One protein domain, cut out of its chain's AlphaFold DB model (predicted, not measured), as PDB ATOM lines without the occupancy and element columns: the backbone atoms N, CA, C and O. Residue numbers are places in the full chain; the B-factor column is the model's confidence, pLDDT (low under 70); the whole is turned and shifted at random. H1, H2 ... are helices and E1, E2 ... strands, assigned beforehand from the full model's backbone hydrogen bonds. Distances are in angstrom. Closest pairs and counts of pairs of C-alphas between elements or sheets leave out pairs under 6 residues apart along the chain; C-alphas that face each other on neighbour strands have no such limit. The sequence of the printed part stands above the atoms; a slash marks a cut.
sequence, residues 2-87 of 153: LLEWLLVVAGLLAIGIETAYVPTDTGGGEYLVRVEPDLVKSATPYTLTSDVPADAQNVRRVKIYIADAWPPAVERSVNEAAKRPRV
ATOM      1  N   LEU A   2     268.350 270.623 288.777       51.59
ATOM      2  CA  LEU A   2     269.402 270.235 289.752       51.59
ATOM      3  C   LEU A   2     270.700 269.709 289.093       51.59
ATOM      4  O   LEU A   2     271.791 270.018 289.553       51.59
ATOM      5  N   LEU A   3     270.573 268.971 287.982       57.84
ATOM      6  CA  LEU A   3     271.702 268.440 287.201       57.84
ATOM      7  C   LEU A   3     272.512 269.541 286.486       57.84
ATOM      8  O   LEU A   3     273.727 269.435 286.388       57.84
ATOM      9  N   GLU A   4     271.853 270.612 286.030       46.59
ATOM     10  CA  GLU A   4     272.529 271.763 285.404       46.59
ATOM     11  C   GLU A   4     273.352 272.533 286.432       46.59
ATOM     12  O   GLU A   4     274.503 272.858 286.170       46.59
ATOM     13  N   TRP A   5     272.805 272.754 287.631       56.22
ATOM     14  CA  TRP A   5     273.553 273.371 288.728       56.22
ATOM     15  C   TRP A   5     274.752 272.518 289.157       56.22
ATOM     16  O   TRP A   5     275.823 273.055 289.423       56.22
ATOM     17  N   LEU A   6     274.605 271.191 289.159       53.88
ATOM     18  CA  LEU A   6     275.689 270.260 289.482       53.88
ATOM     19  C   LEU A   6     276.806 270.289 288.422       53.88
ATOM     20  O   LEU A   6     277.981 270.263 288.776       53.88
ATOM     21  N   LEU A   7     276.455 270.425 287.138       56.25
ATOM     22  CA  LEU A   7     277.414 270.591 286.039       56.25
ATOM     23  C   LEU A   7     278.116 271.958 286.064       56.25
ATOM     24  O   LEU A   7     279.317 272.022 285.817       56.25
ATOM     25  N   VAL A   8     277.409 273.035 286.421       53.38
ATOM     26  CA  VAL A   8     277.998 274.378 286.583       53.38
ATOM     27  C   VAL A   8     278.993 274.411 287.748       53.38
ATOM     28  O   VAL A   8     280.082 274.962 287.614       53.38
ATOM     29  N   VAL A   9     278.664 273.769 288.872       52.31
ATOM     30  CA  VAL A   9     279.572 273.658 290.026       52.31
ATOM     31  C   VAL A   9     280.776 272.763 289.713       52.31
ATOM     32  O   VAL A   9     281.891 273.090 290.110       52.31
ATOM     33  N   ALA A  10     280.586 271.673 288.963       49.09
ATOM     34  CA  ALA A  10     281.689 270.827 288.507       49.09
ATOM     35  C   ALA A  10     282.636 271.569 287.546       49.09
ATOM     36  O   ALA A  10     283.849 271.399 287.646       49.09
ATOM     37  N   GLY A  11     282.102 272.431 286.674       51.34
ATOM     38  CA  GLY A  11     282.901 273.313 285.820       51.34
ATOM     39  C   GLY A  11     283.735 274.320 286.616       51.34
ATOM     40  O   GLY A  11     284.888 274.553 286.278       51.34
ATOM     41  N   LEU A  12     283.199 274.845 287.725       46.41
ATOM     42  CA  LEU A  12     283.912 275.782 288.605       46.41
ATOM     43  C   LEU A  12     285.072 275.139 289.395       46.41
ATOM     44  O   LEU A  12     285.955 275.844 289.876       46.41
ATOM     45  N   LEU A  13     285.052 273.814 289.567       42.53
ATOM     46  CA  LEU A  13     286.063 273.047 290.308       42.53
ATOM     47  C   LEU A  13     287.196 272.517 289.411       42.53
ATOM     48  O   LEU A  13     288.180 271.982 289.925       42.53
ATOM     49  N   ALA A  14     287.082 272.672 288.090       47.62
ATOM     50  CA  ALA A  14     288.154 272.390 287.143       47.62
ATOM     51  C   ALA A  14     289.157 273.552 287.159       47.62
ATOM     52  O   ALA A  14     289.130 274.441 286.317       47.62
ATOM     53  N   ILE A  15     290.015 273.580 288.179       56.16
ATOM     54  CA  ILE A  15     290.998 274.646 288.383       56.16
ATOM     55  C   ILE A  15     292.027 274.637 287.236       56.16
ATOM     56  O   ILE A  15     292.976 273.862 287.246       56.16
ATOM     57  N   GLY A  16     291.777 275.505 286.251       63.28
ATOM     58  CA  GLY A  16     292.631 276.435 285.497       63.28
ATOM     59  C   GLY A  16     294.011 276.065 284.934       63.28
ATOM     60  O   GLY A  16     294.529 276.850 284.137       63.28
ATOM     61  N   ILE A  17     294.625 274.936 285.296       67.06
ATOM     62  CA  ILE A  17     295.891 274.474 284.712       67.06
ATOM     63  C   ILE A  17     295.737 273.031 284.246       67.06
ATOM     64  O   ILE A  17     295.628 272.110 285.052       67.06
ATOM     65  N   GLU A  18     295.763 272.825 282.935       76.62
ATOM     66  CA  GLU A  18     295.733 271.491 282.341       76.62
ATOM     67  C   GLU A  18     297.089 271.152 281.735       76.62
ATOM     68  O   GLU A  18     297.705 271.964 281.049       76.62
ATOM     69  N   THR A  19     297.549 269.924 281.949       82.12
ATOM     70  CA  THR A  19     298.853 269.469 281.462       82.12
ATOM     71  C   THR A  19     298.688 268.255 280.569       82.12
ATOM     72  O   THR A  19     297.984 267.311 280.929       82.12
ATOM     73  N   ALA A  20     299.380 268.235 279.438       81.25
ATOM     74  CA  ALA A  20     299.402 267.101 278.532       81.25
ATOM     75  C   ALA A  20     300.825 266.828 278.049       81.25
ATOM     76  O   ALA A  20     301.561 267.740 277.688       81.25
ATOM     77  N   TYR A  21     301.206 265.555 278.005       80.12
ATOM     78  CA  TYR A  21     302.465 265.127 277.409       80.12
ATOM     79  C   TYR A  21     302.193 264.486 276.049       80.12
ATOM     80  O   TYR A  21     301.423 263.527 275.962       80.12
ATOM     81  N   VAL A  22     302.822 265.010 274.999       82.19
ATOM     82  CA  VAL A  22     302.691 264.516 273.625       82.19
ATOM     83  C   VAL A  22     304.024 263.902 273.192       82.19
ATOM     84  O   VAL A  22     304.996 264.637 272.996       82.19
ATOM     85  N   PRO A  23     304.116 262.569 273.043       77.12
ATOM     86  CA  PRO A  23     305.333 261.927 272.567       77.12
ATOM     87  C   PRO A  23     305.582 262.278 271.095       77.12
ATOM     88  O   PRO A  23     304.664 262.309 270.279       77.12
ATOM     89  N   THR A  24     306.844 262.521 270.762       76.44
ATOM     90  CA  THR A  24     307.338 262.772 269.402       76.44
ATOM     91  C   THR A  24     308.007 261.522 268.845       76.44
ATOM     92  O   THR A  24     308.634 260.760 269.585       76.44
ATOM     93  N   ASP A  25     307.945 261.343 267.527       70.81
ATOM     94  CA  ASP A  25     308.451 260.142 266.845       70.81
ATOM     95  C   ASP A  25     309.980 259.964 266.966       70.81
ATOM     96  O   ASP A  25     310.515 258.880 266.760       70.81
ATOM     97  N   THR A  26     310.702 261.015 267.373       68.81
ATOM     98  CA  THR A  26     312.164 261.034 267.560       68.81
ATOM     99  C   THR A  26     312.636 260.629 268.969       68.81
ATOM    100  O   THR A  26     313.764 260.937 269.361       68.81
ATOM    101  N   GLY A  27     311.783 259.990 269.777       60.81
ATOM    102  CA  GLY A  27     312.177 259.455 271.091       60.81
ATOM    103  C   GLY A  27     312.304 260.503 272.208       60.81
ATOM    104  O   GLY A  27     313.173 260.404 273.073       60.81
ATOM    105  N   GLY A  28     311.467 261.539 272.174       72.44
ATOM    106  CA  GLY A  28     311.228 262.464 273.292       72.44
ATOM    107  C   GLY A  28     309.793 262.977 273.241       72.44
ATOM    108  O   GLY A  28     308.996 262.434 272.478       72.44
ATOM    109  N   GLY A  29     309.444 264.037 273.965       80.94
ATOM    110  CA  GLY A  29     308.089 264.592 273.871       80.94
ATOM    111  C   GLY A  29     307.968 266.068 274.199       80.94
ATOM    112  O   GLY A  29     308.891 266.700 274.720       80.94
ATOM    113  N   GLU A  30     306.815 266.619 273.843       84.88
ATOM    114  CA  GLU A  30     306.417 267.974 274.183       84.88
ATOM    115  C   GLU A  30     305.547 267.949 275.442       84.88
ATOM    116  O   GLU A  30     304.589 267.180 275.538       84.88
ATOM    117  N   TYR A  31     305.877 268.806 276.404       85.50
ATOM    118  CA  TYR A  31     305.066 269.026 277.593       85.50
ATOM    119  C   TYR A  31     304.226 270.287 277.386       85.50
ATOM    120  O   TYR A  31     304.752 271.391 277.222       85.50
ATOM    121  N   LEU A  32     302.917 270.107 277.303       85.88
ATOM    122  CA  LEU A  32     301.944 271.148 277.017       85.88
ATOM    123  C   LEU A  32     301.247 271.540 278.315       85.88
ATOM    124  O   LEU A  32     300.751 270.674 279.031       85.88
ATOM    125  N   VAL A  33     301.182 272.837 278.596       86.56
ATOM    126  CA  VAL A  33     300.493 273.396 279.763       86.56
ATOM    127  C   VAL A  33     299.473 274.408 279.259       86.56
ATOM    128  O   VAL A  33     299.848 275.357 278.578       86.56
ATOM    129  N   ARG A  34     298.193 274.222 279.561       87.12
ATOM    130  CA  ARG A  34     297.146 275.223 279.348       87.12
ATOM    131  C   ARG A  34     296.904 275.929 280.663       87.12
ATOM    132  O   ARG A  34     296.680 275.270 281.667       87.12
ATOM    133  N   VAL A  35     296.925 277.251 280.631       84.94
ATOM    134  CA  VAL A  35     296.586 278.120 281.751       84.94
ATOM    135  C   VAL A  35     295.383 278.954 281.347       84.94
ATOM    136  O   VAL A  35     295.331 279.509 280.249       84.94
ATOM    137  N   GLU A  36     294.404 279.046 282.230       82.50
ATOM    138  CA  GLU A  36     293.235 279.883 282.013       82.50
ATOM    139  C   GLU A  36     293.616 281.381 282.006       82.50
ATOM    140  O   GLU A  36     294.411 281.821 282.844       82.50
ATOM    141  N   PRO A  37     293.075 282.203 281.085       81.12
ATOM    142  CA  PRO A  37     293.436 283.617 280.973       81.12
ATOM    143  C   PRO A  37     293.166 284.415 282.250       81.12
ATOM    144  O   PRO A  37     293.912 285.341 282.571       81.12
ATOM    145  N   ASP A  38     292.124 284.052 282.992       77.38
ATOM    146  CA  ASP A  38     291.716 284.760 284.204       77.38
ATOM    147  C   ASP A  38     292.699 284.549 285.366       77.38
ATOM    148  O   ASP A  38     292.911 285.464 286.168       77.38
ATOM    149  N   LEU A  39     293.415 283.416 285.396       73.00
ATOM    150  CA  LEU A  39     294.514 283.181 286.341       73.00
ATOM    151  C   LEU A  39     295.725 284.084 286.077       73.00
ATOM    152  O   LEU A  39     296.432 284.455 287.013       73.00
ATOM    153  N   VAL A  40     295.952 284.463 284.817       73.75
ATOM    154  CA  VAL A  40     297.047 285.363 284.424       73.75
ATOM    155  C   VAL A  40     296.659 286.826 284.653       73.75
ATOM    156  O   VAL A  40     297.465 287.619 285.139       73.75
ATOM    157  N   LYS A  41     295.412 287.200 284.333       75.31
ATOM    158  CA  LYS A  41     294.912 288.580 284.466       75.31
ATOM    159  C   LYS A  41     294.724 289.024 285.915       75.31
ATOM    160  O   LYS A  41     294.859 290.209 286.200       75.31
ATOM    161  N   SER A  42     294.417 288.098 286.820       67.00
ATOM    162  CA  SER A  42     294.140 288.394 288.232       67.00
ATOM    163  C   SER A  42     295.376 288.768 289.062       67.00
ATOM    164  O   SER A  42     295.236 288.978 290.265       67.00
ATOM    165  N   ALA A  43     296.559 288.902 288.439       59.88
ATOM    166  CA  ALA A  43     297.819 289.282 289.088       59.88
ATOM    167  C   ALA A  43     298.022 288.521 290.408       59.88
ATOM    168  O   ALA A  43     298.203 289.103 291.479       59.88
ATOM    169  N   THR A  44     297.914 287.195 290.326       62.41
ATOM    170  CA  THR A  44     298.045 286.323 291.485       62.41
ATOM    171  C   THR A  44     299.441 286.492 292.103       62.41
ATOM    172  O   THR A  44     300.444 286.431 291.394       62.41
ATOM    173  N   PRO A  45     299.551 286.704 293.430       68.06
ATOM    174  CA  PRO A  45     300.843 286.891 294.100       68.06
ATOM    175  C   PRO A  45     301.646 285.583 294.233       68.06
ATOM    176  O   PRO A  45     302.742 285.584 294.790       68.06
ATOM    177  N   TYR A  46     301.102 284.464 293.746       67.62
ATOM    178  CA  TYR A  46     301.678 283.128 293.846       67.62
ATOM    179  C   TYR A  46     302.212 282.663 292.487       67.62
ATOM    180  O   TYR A  46     301.632 282.950 291.444       67.62
ATOM    181  N   THR A  47     303.314 281.912 292.499       75.06
ATOM    182  CA  THR A  47     303.874 281.308 291.281       75.06
ATOM    183  C   THR A  47     303.032 280.107 290.856       75.06
ATOM    184  O   THR A  47     302.777 279.219 291.666       75.06
ATOM    185  N   LEU A  48     302.624 280.058 289.585       73.25
ATOM    186  CA  LEU A  48     301.955 278.893 289.004       73.25
ATOM    187  C   LEU A  48     303.009 277.838 288.642       73.25
ATOM    188  O   LEU A  48     303.888 278.092 287.818       73.25
ATOM    189  N   THR A  49     302.925 276.662 289.260       74.50
ATOM    190  CA  THR A  49     303.869 275.553 289.054       74.50
ATOM    191  C   THR A  49     303.165 274.346 288.454       74.50
ATOM    192  O   THR A  49     302.043 274.024 288.834       74.50
ATOM    193  N   SER A  50     303.840 273.669 287.528       75.81
ATOM    194  CA  SER A  50     303.330 272.485 286.841       75.81
ATOM    195  C   SER A  50     304.392 271.398 286.869       75.81
ATOM    196  O   SER A  50     305.475 271.592 286.314       75.81
ATOM    197  N   ASP A  51     304.081 270.264 287.492       77.19
ATOM    198  CA  ASP A  51     305.030 269.160 287.615       77.19
ATOM    199  C   ASP A  51     305.036 268.283 286.363       77.19
ATOM    200  O   ASP A  51     303.999 267.831 285.865       77.19
ATOM    201  N   VAL A  52     306.238 268.011 285.858       78.38
ATOM    202  CA  VAL A  52     306.443 267.042 284.782       78.38
ATOM    203  C   VAL A  52     306.374 265.641 285.395       78.38
ATOM    204  O   VAL A  52     307.182 265.325 286.271       78.38
ATOM    205  N   PRO A  53     305.428 264.789 284.971       69.50
ATOM    206  CA  PRO A  53     305.249 263.486 285.589       69.50
ATOM    207  C   PRO A  53     306.422 262.556 285.237       69.50
ATOM    208  O   PRO A  53     307.025 262.666 284.170       69.50
ATOM    209  N   ALA A  54     306.772 261.642 286.149       68.12
ATOM    210  CA  ALA A  54     307.984 260.813 286.051       68.12
ATOM    211  C   ALA A  54     308.006 259.856 284.839       68.12
ATOM    212  O   ALA A  54     309.056 259.332 284.469       68.12
ATOM    213  N   ASP A  55     306.850 259.626 284.215       66.25
ATOM    214  CA  ASP A  55     306.671 258.849 282.989       66.25
ATOM    215  C   ASP A  55     306.940 259.661 281.704       66.25
ATOM    216  O   ASP A  55     307.130 259.072 280.637       66.25
ATOM    217  N   ALA A  56     307.011 260.995 281.783       72.50
ATOM    218  CA  ALA A  56     307.367 261.870 280.669       72.50
ATOM    219  C   ALA A  56     308.889 261.874 280.447       72.50
ATOM    220  O   ALA A  56     309.637 262.688 280.987       72.50
ATOM    221  N   GLN A  57     309.365 260.934 279.633       68.00
ATOM    222  CA  GLN A  57     310.790 260.805 279.335       68.00
ATOM    223  C   GLN A  57     311.254 261.802 278.271       68.00
ATOM    224  O   GLN A  57     310.630 261.938 277.221       68.00
ATOM    225  N   ASN A  58     312.417 262.421 278.496       74.88
ATOM    226  CA  ASN A  58     313.110 263.236 277.494       74.88
ATOM    227  C   ASN A  58     312.218 264.370 276.942       74.88
ATOM    228  O   ASN A  58     311.963 264.461 275.736       74.88
ATOM    229  N   VAL A  59     311.705 265.220 277.842       80.06
ATOM    230  CA  VAL A  59     310.949 266.424 277.470       80.06
ATOM    231  C   VAL A  59     311.868 267.362 276.697       80.06
ATOM    232  O   VAL A  59     312.819 267.917 277.241       80.06
ATOM    233  N   ARG A  60     311.580 267.547 275.409       80.12
ATOM    234  CA  ARG A  60     312.409 268.364 274.509       80.12
ATOM    235  C   ARG A  60     311.927 269.804 274.417       80.12
ATOM    236  O   ARG A  60     312.702 270.694 274.074       80.12
ATOM    237  N   ARG A  61     310.636 270.036 274.657       81.19
ATOM    238  CA  ARG A  61     310.005 271.348 274.512       81.19
ATOM    239  C   ARG A  61     308.824 271.480 275.461       81.19
ATOM    240  O   ARG A  61     307.996 270.577 275.536       81.19
ATOM    241  N   VAL A  62     308.735 272.627 276.126       85.81
ATOM    242  CA  VAL A  62     307.576 273.019 276.933       85.81
ATOM    243  C   VAL A  62     306.802 274.091 276.169       85.81
ATOM    244  O   VAL A  62     307.402 275.066 275.715       85.81
ATOM    245  N   LYS A  63     305.490 273.913 275.988       86.81
ATOM    246  CA  LYS A  63     304.610 274.920 275.372       86.81
ATOM    247  C   LYS A  63     303.507 275.298 276.344       86.81
ATOM    248  O   LYS A  63     302.756 274.434 276.788       86.81
ATOM    249  N   ILE A  64     303.404 276.591 276.631       86.31
ATOM    250  CA  ILE A  64     302.377 277.144 277.510       86.31
ATOM    251  C   ILE A  64     301.334 277.845 276.642       86.31
ATOM    252  O   ILE A  64     301.676 278.711 275.836       86.31
ATOM    253  N   TYR A  65     300.074 277.464 276.797       84.44
ATOM    254  CA  TYR A  65     298.928 278.055 276.119       84.44
ATOM    255  C   TYR A  65     298.085 278.809 277.134       84.44
ATOM    256  O   TYR A  65     297.689 278.239 278.143       84.44
ATOM    257  N   ILE A  66     297.793 280.077 276.861       86.50
ATOM    258  CA  ILE A  66     296.913 280.893 277.701       86.50
ATOM    259  C   ILE A  66     295.570 280.989 276.980       86.50
ATOM    260  O   ILE A  66     295.444 281.755 276.025       86.50
ATOM    261  N   ALA A  67     294.610 280.146 277.359       81.44
ATOM    262  CA  ALA A  67     293.326 280.028 276.667       81.44
ATOM    263  C   ALA A  67     292.283 279.285 277.512       81.44
ATOM    264  O   ALA A  67     292.628 278.393 278.291       81.44
ATOM    265  N   ASP A  68     291.005 279.602 277.292       79.44
ATOM    266  CA  ASP A  68     289.866 278.947 277.957       79.44
ATOM    267  C   ASP A  68     289.738 277.464 277.564       79.44
ATOM    268  O   ASP A  68     289.247 276.648 278.337       79.44
ATOM    269  N   ALA A  69     290.237 277.096 276.379       80.44
ATOM    270  CA  ALA A  69     290.271 275.728 275.868       80.44
ATOM    271  C   ALA A  69     291.545 275.470 275.046       80.44
ATOM    272  O   ALA A  69     292.223 276.404 274.607       80.44
ATOM    273  N   TRP A  70     291.881 274.195 274.819       81.19
ATOM    274  CA  TRP A  70     292.986 273.831 273.932       81.19
ATOM    275  C   TRP A  70     292.742 274.346 272.508       81.19
ATOM    276  O   TRP A  70     291.637 274.202 271.985       81.19
ATOM    277  N   PRO A  71     293.764 274.892 271.825       84.88
ATOM    278  CA  PRO A  71     293.637 275.213 270.411       84.88
ATOM    279  C   PRO A  71     293.258 273.958 269.600       84.88
ATOM    280  O   PRO A  71     293.859 272.903 269.828       84.88
ATOM    281  N   PRO A  72     292.367 274.049 268.591       77.62
ATOM    282  CA  PRO A  72     291.861 272.875 267.862       77.62
ATOM    283  C   PRO A  72     292.942 272.001 267.204       77.62
ATOM    284  O   PRO A  72     292.752 270.804 266.984       77.62
ATOM    285  N   ALA A  73     294.090 272.595 266.859       79.69
ATOM    286  CA  ALA A  73     295.242 271.875 266.320       79.69
ATOM    287  C   ALA A  73     295.957 271.022 267.384       79.69
ATOM    288  O   ALA A  73     296.442 269.933 267.087       79.69
ATOM    289  N   VAL A  74     295.997 271.508 268.625       81.56
ATOM    290  CA  VAL A  74     296.673 270.876 269.761       81.56
ATOM    291  C   VAL A  74     295.771 269.829 270.404       81.56
ATOM    292  O   VAL A  74     296.236 268.743 270.734       81.56
ATOM    293  N   GLU A  75     294.472 270.103 270.496       81.31
ATOM    294  CA  GLU A  75     293.475 269.204 271.083       81.31
ATOM    295  C   GLU A  75     293.491 267.808 270.445       81.31
ATOM    296  O   GLU A  75     293.449 266.795 271.142       81.31
ATOM    297  N   ARG A  76     293.647 267.728 269.115       79.62
ATOM    298  CA  ARG A  76     293.784 266.440 268.415       79.62
ATOM    299  C   ARG A  76     295.022 265.673 268.864       79.62
ATOM    300  O   ARG A  76     294.915 264.484 269.140       79.62
ATOM    301  N   SER A  77     296.164 266.351 268.975       79.56
ATOM    302  CA  SER A  77     297.420 265.732 269.414       79.56
ATOM    303  C   SER A  77     297.381 265.302 270.881       79.56
ATOM    304  O   SER A  77     297.885 264.234 271.215       79.56
ATOM    305  N   VAL A  78     296.712 266.075 271.743       80.19
ATOM    306  CA  VAL A  78     296.488 265.736 273.154       80.19
ATOM    307  C   VAL A  78     295.580 264.514 273.271       80.19
ATOM    308  O   VAL A  78     295.913 263.568 273.980       80.19
ATOM    309  N   ASN A  79     294.478 264.483 272.521       79.81
ATOM    310  CA  ASN A  79     293.550 263.352 272.506       79.81
ATOM    311  C   ASN A  79     294.177 262.083 271.919       79.81
ATOM    312  O   ASN A  79     293.899 260.980 272.386       79.81
ATOM    313  N   GLU A  80     295.020 262.212 270.897       78.56
ATOM    314  CA  GLU A  80     295.760 261.084 270.337       78.56
ATOM    315  C   GLU A  80     296.818 260.571 271.321       78.56
ATOM    316  O   GLU A  80     296.907 259.366 271.556       78.56
ATOM    317  N   ALA A  81     297.562 261.473 271.963       75.25
ATOM    318  CA  ALA A  81     298.534 261.127 272.993       75.25
ATOM    319  C   ALA A  81     297.878 260.466 274.217       75.25
ATOM    320  O   ALA A  81     298.434 259.514 274.758       75.25
ATOM    321  N   ALA A  82     296.679 260.904 274.614       73.75
ATOM    322  CA  ALA A  82     295.909 260.299 275.702       73.75
ATOM    323  C   ALA A  82     295.438 258.869 275.381       73.75
ATOM    324  O   ALA A  82     295.298 258.046 276.283       73.75
ATOM    325  N   LYS A  83     295.210 258.562 274.098       76.25
ATOM    326  CA  LYS A  83     294.827 257.219 273.633       76.25
ATOM    327  C   LYS A  83     296.018 256.270 273.499       76.25
ATOM    328  O   LYS A  83     295.813 255.057 273.487       76.25
ATOM    329  N   ARG A  84     297.247 256.785 273.376       68.81
ATOM    330  CA  ARG A  84     298.450 255.949 273.281       68.81
ATOM    331  C   ARG A  84     298.767 255.343 274.661       68.81
ATOM    332  O   ARG A  84     298.913 256.092 275.627       68.81
ATOM    333  N   PRO A  85     298.907 254.007 274.778       59.78
ATOM    334  CA  PRO A  85     299.340 253.382 276.019       59.78
ATOM    335  C   PRO A  85     300.732 253.899 276.386       59.78
ATOM    336  O   PRO A  85     301.675 253.782 275.601       59.78
ATOM    337  N   ARG A  86     300.869 254.477 277.581       61.03
ATOM    338  CA  ARG A  86     302.172 254.894 278.104       61.03
ATOM    339  C   ARG A  86     302.957 253.639 278.481       61.03
ATOM    340  O   ARG A  86     302.667 253.003 279.490       61.03
ATOM    341  N   VAL A  87     303.921 253.249 277.653       51.34
ATOM    342  CA  VAL A  87     304.848 252.162 277.987       51.34
ATOM    343  C   VAL A  87     305.900 252.743 278.923       51.34
ATOM    344  O   VAL A  87     306.723 253.539 278.488       51.34
TER     345      VAL A  87
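Overview. This is residues 2 to 87 of the 153 residues of an uncharacterized protein of Planctomycetaceae bacterium (UniProt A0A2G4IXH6). A twisted three-stranded sheet has H3 packed across one face by its E1 edge, and H1 sticks out as a free arm. The 86 printed residues include H1, E1, E2, H2, E3 and H3 in order; class and sheet, E1 E2 E3, are mixed. The whole is loose, radius of gyration of the C-alphas 15.0 A, spanning 46 by 34 by 24 A.

Along the chain. From C-alpha 17 at (295.891, 274.474, 284.712), E1, residues 17 to 24, runs 22.4 A. E2 is residues 28 to 35, E3 59 to 66, H1 2 to 12 and H2 37 to 41. H3, residues 72 to 83, ends at (294.827, 257.219, 273.633).

Arrangement. In the antiparallel hairpin E1 and E2, find N 20 and O 32 2.8 A apart. E2 and E3 are parallel, with N 33 and O 63 2.9 A apart. H3 is over E1, across the strands; the C-alphas of Val 22 and Ala 81 are closest, 5.4 A. H2 only grazes the sheet.

Size, cuts and confidence. The printed part has no cut. The link H2 to E3 is long. In the printed part 31 residues have pLDDT under 70, among them residues 2 to 17.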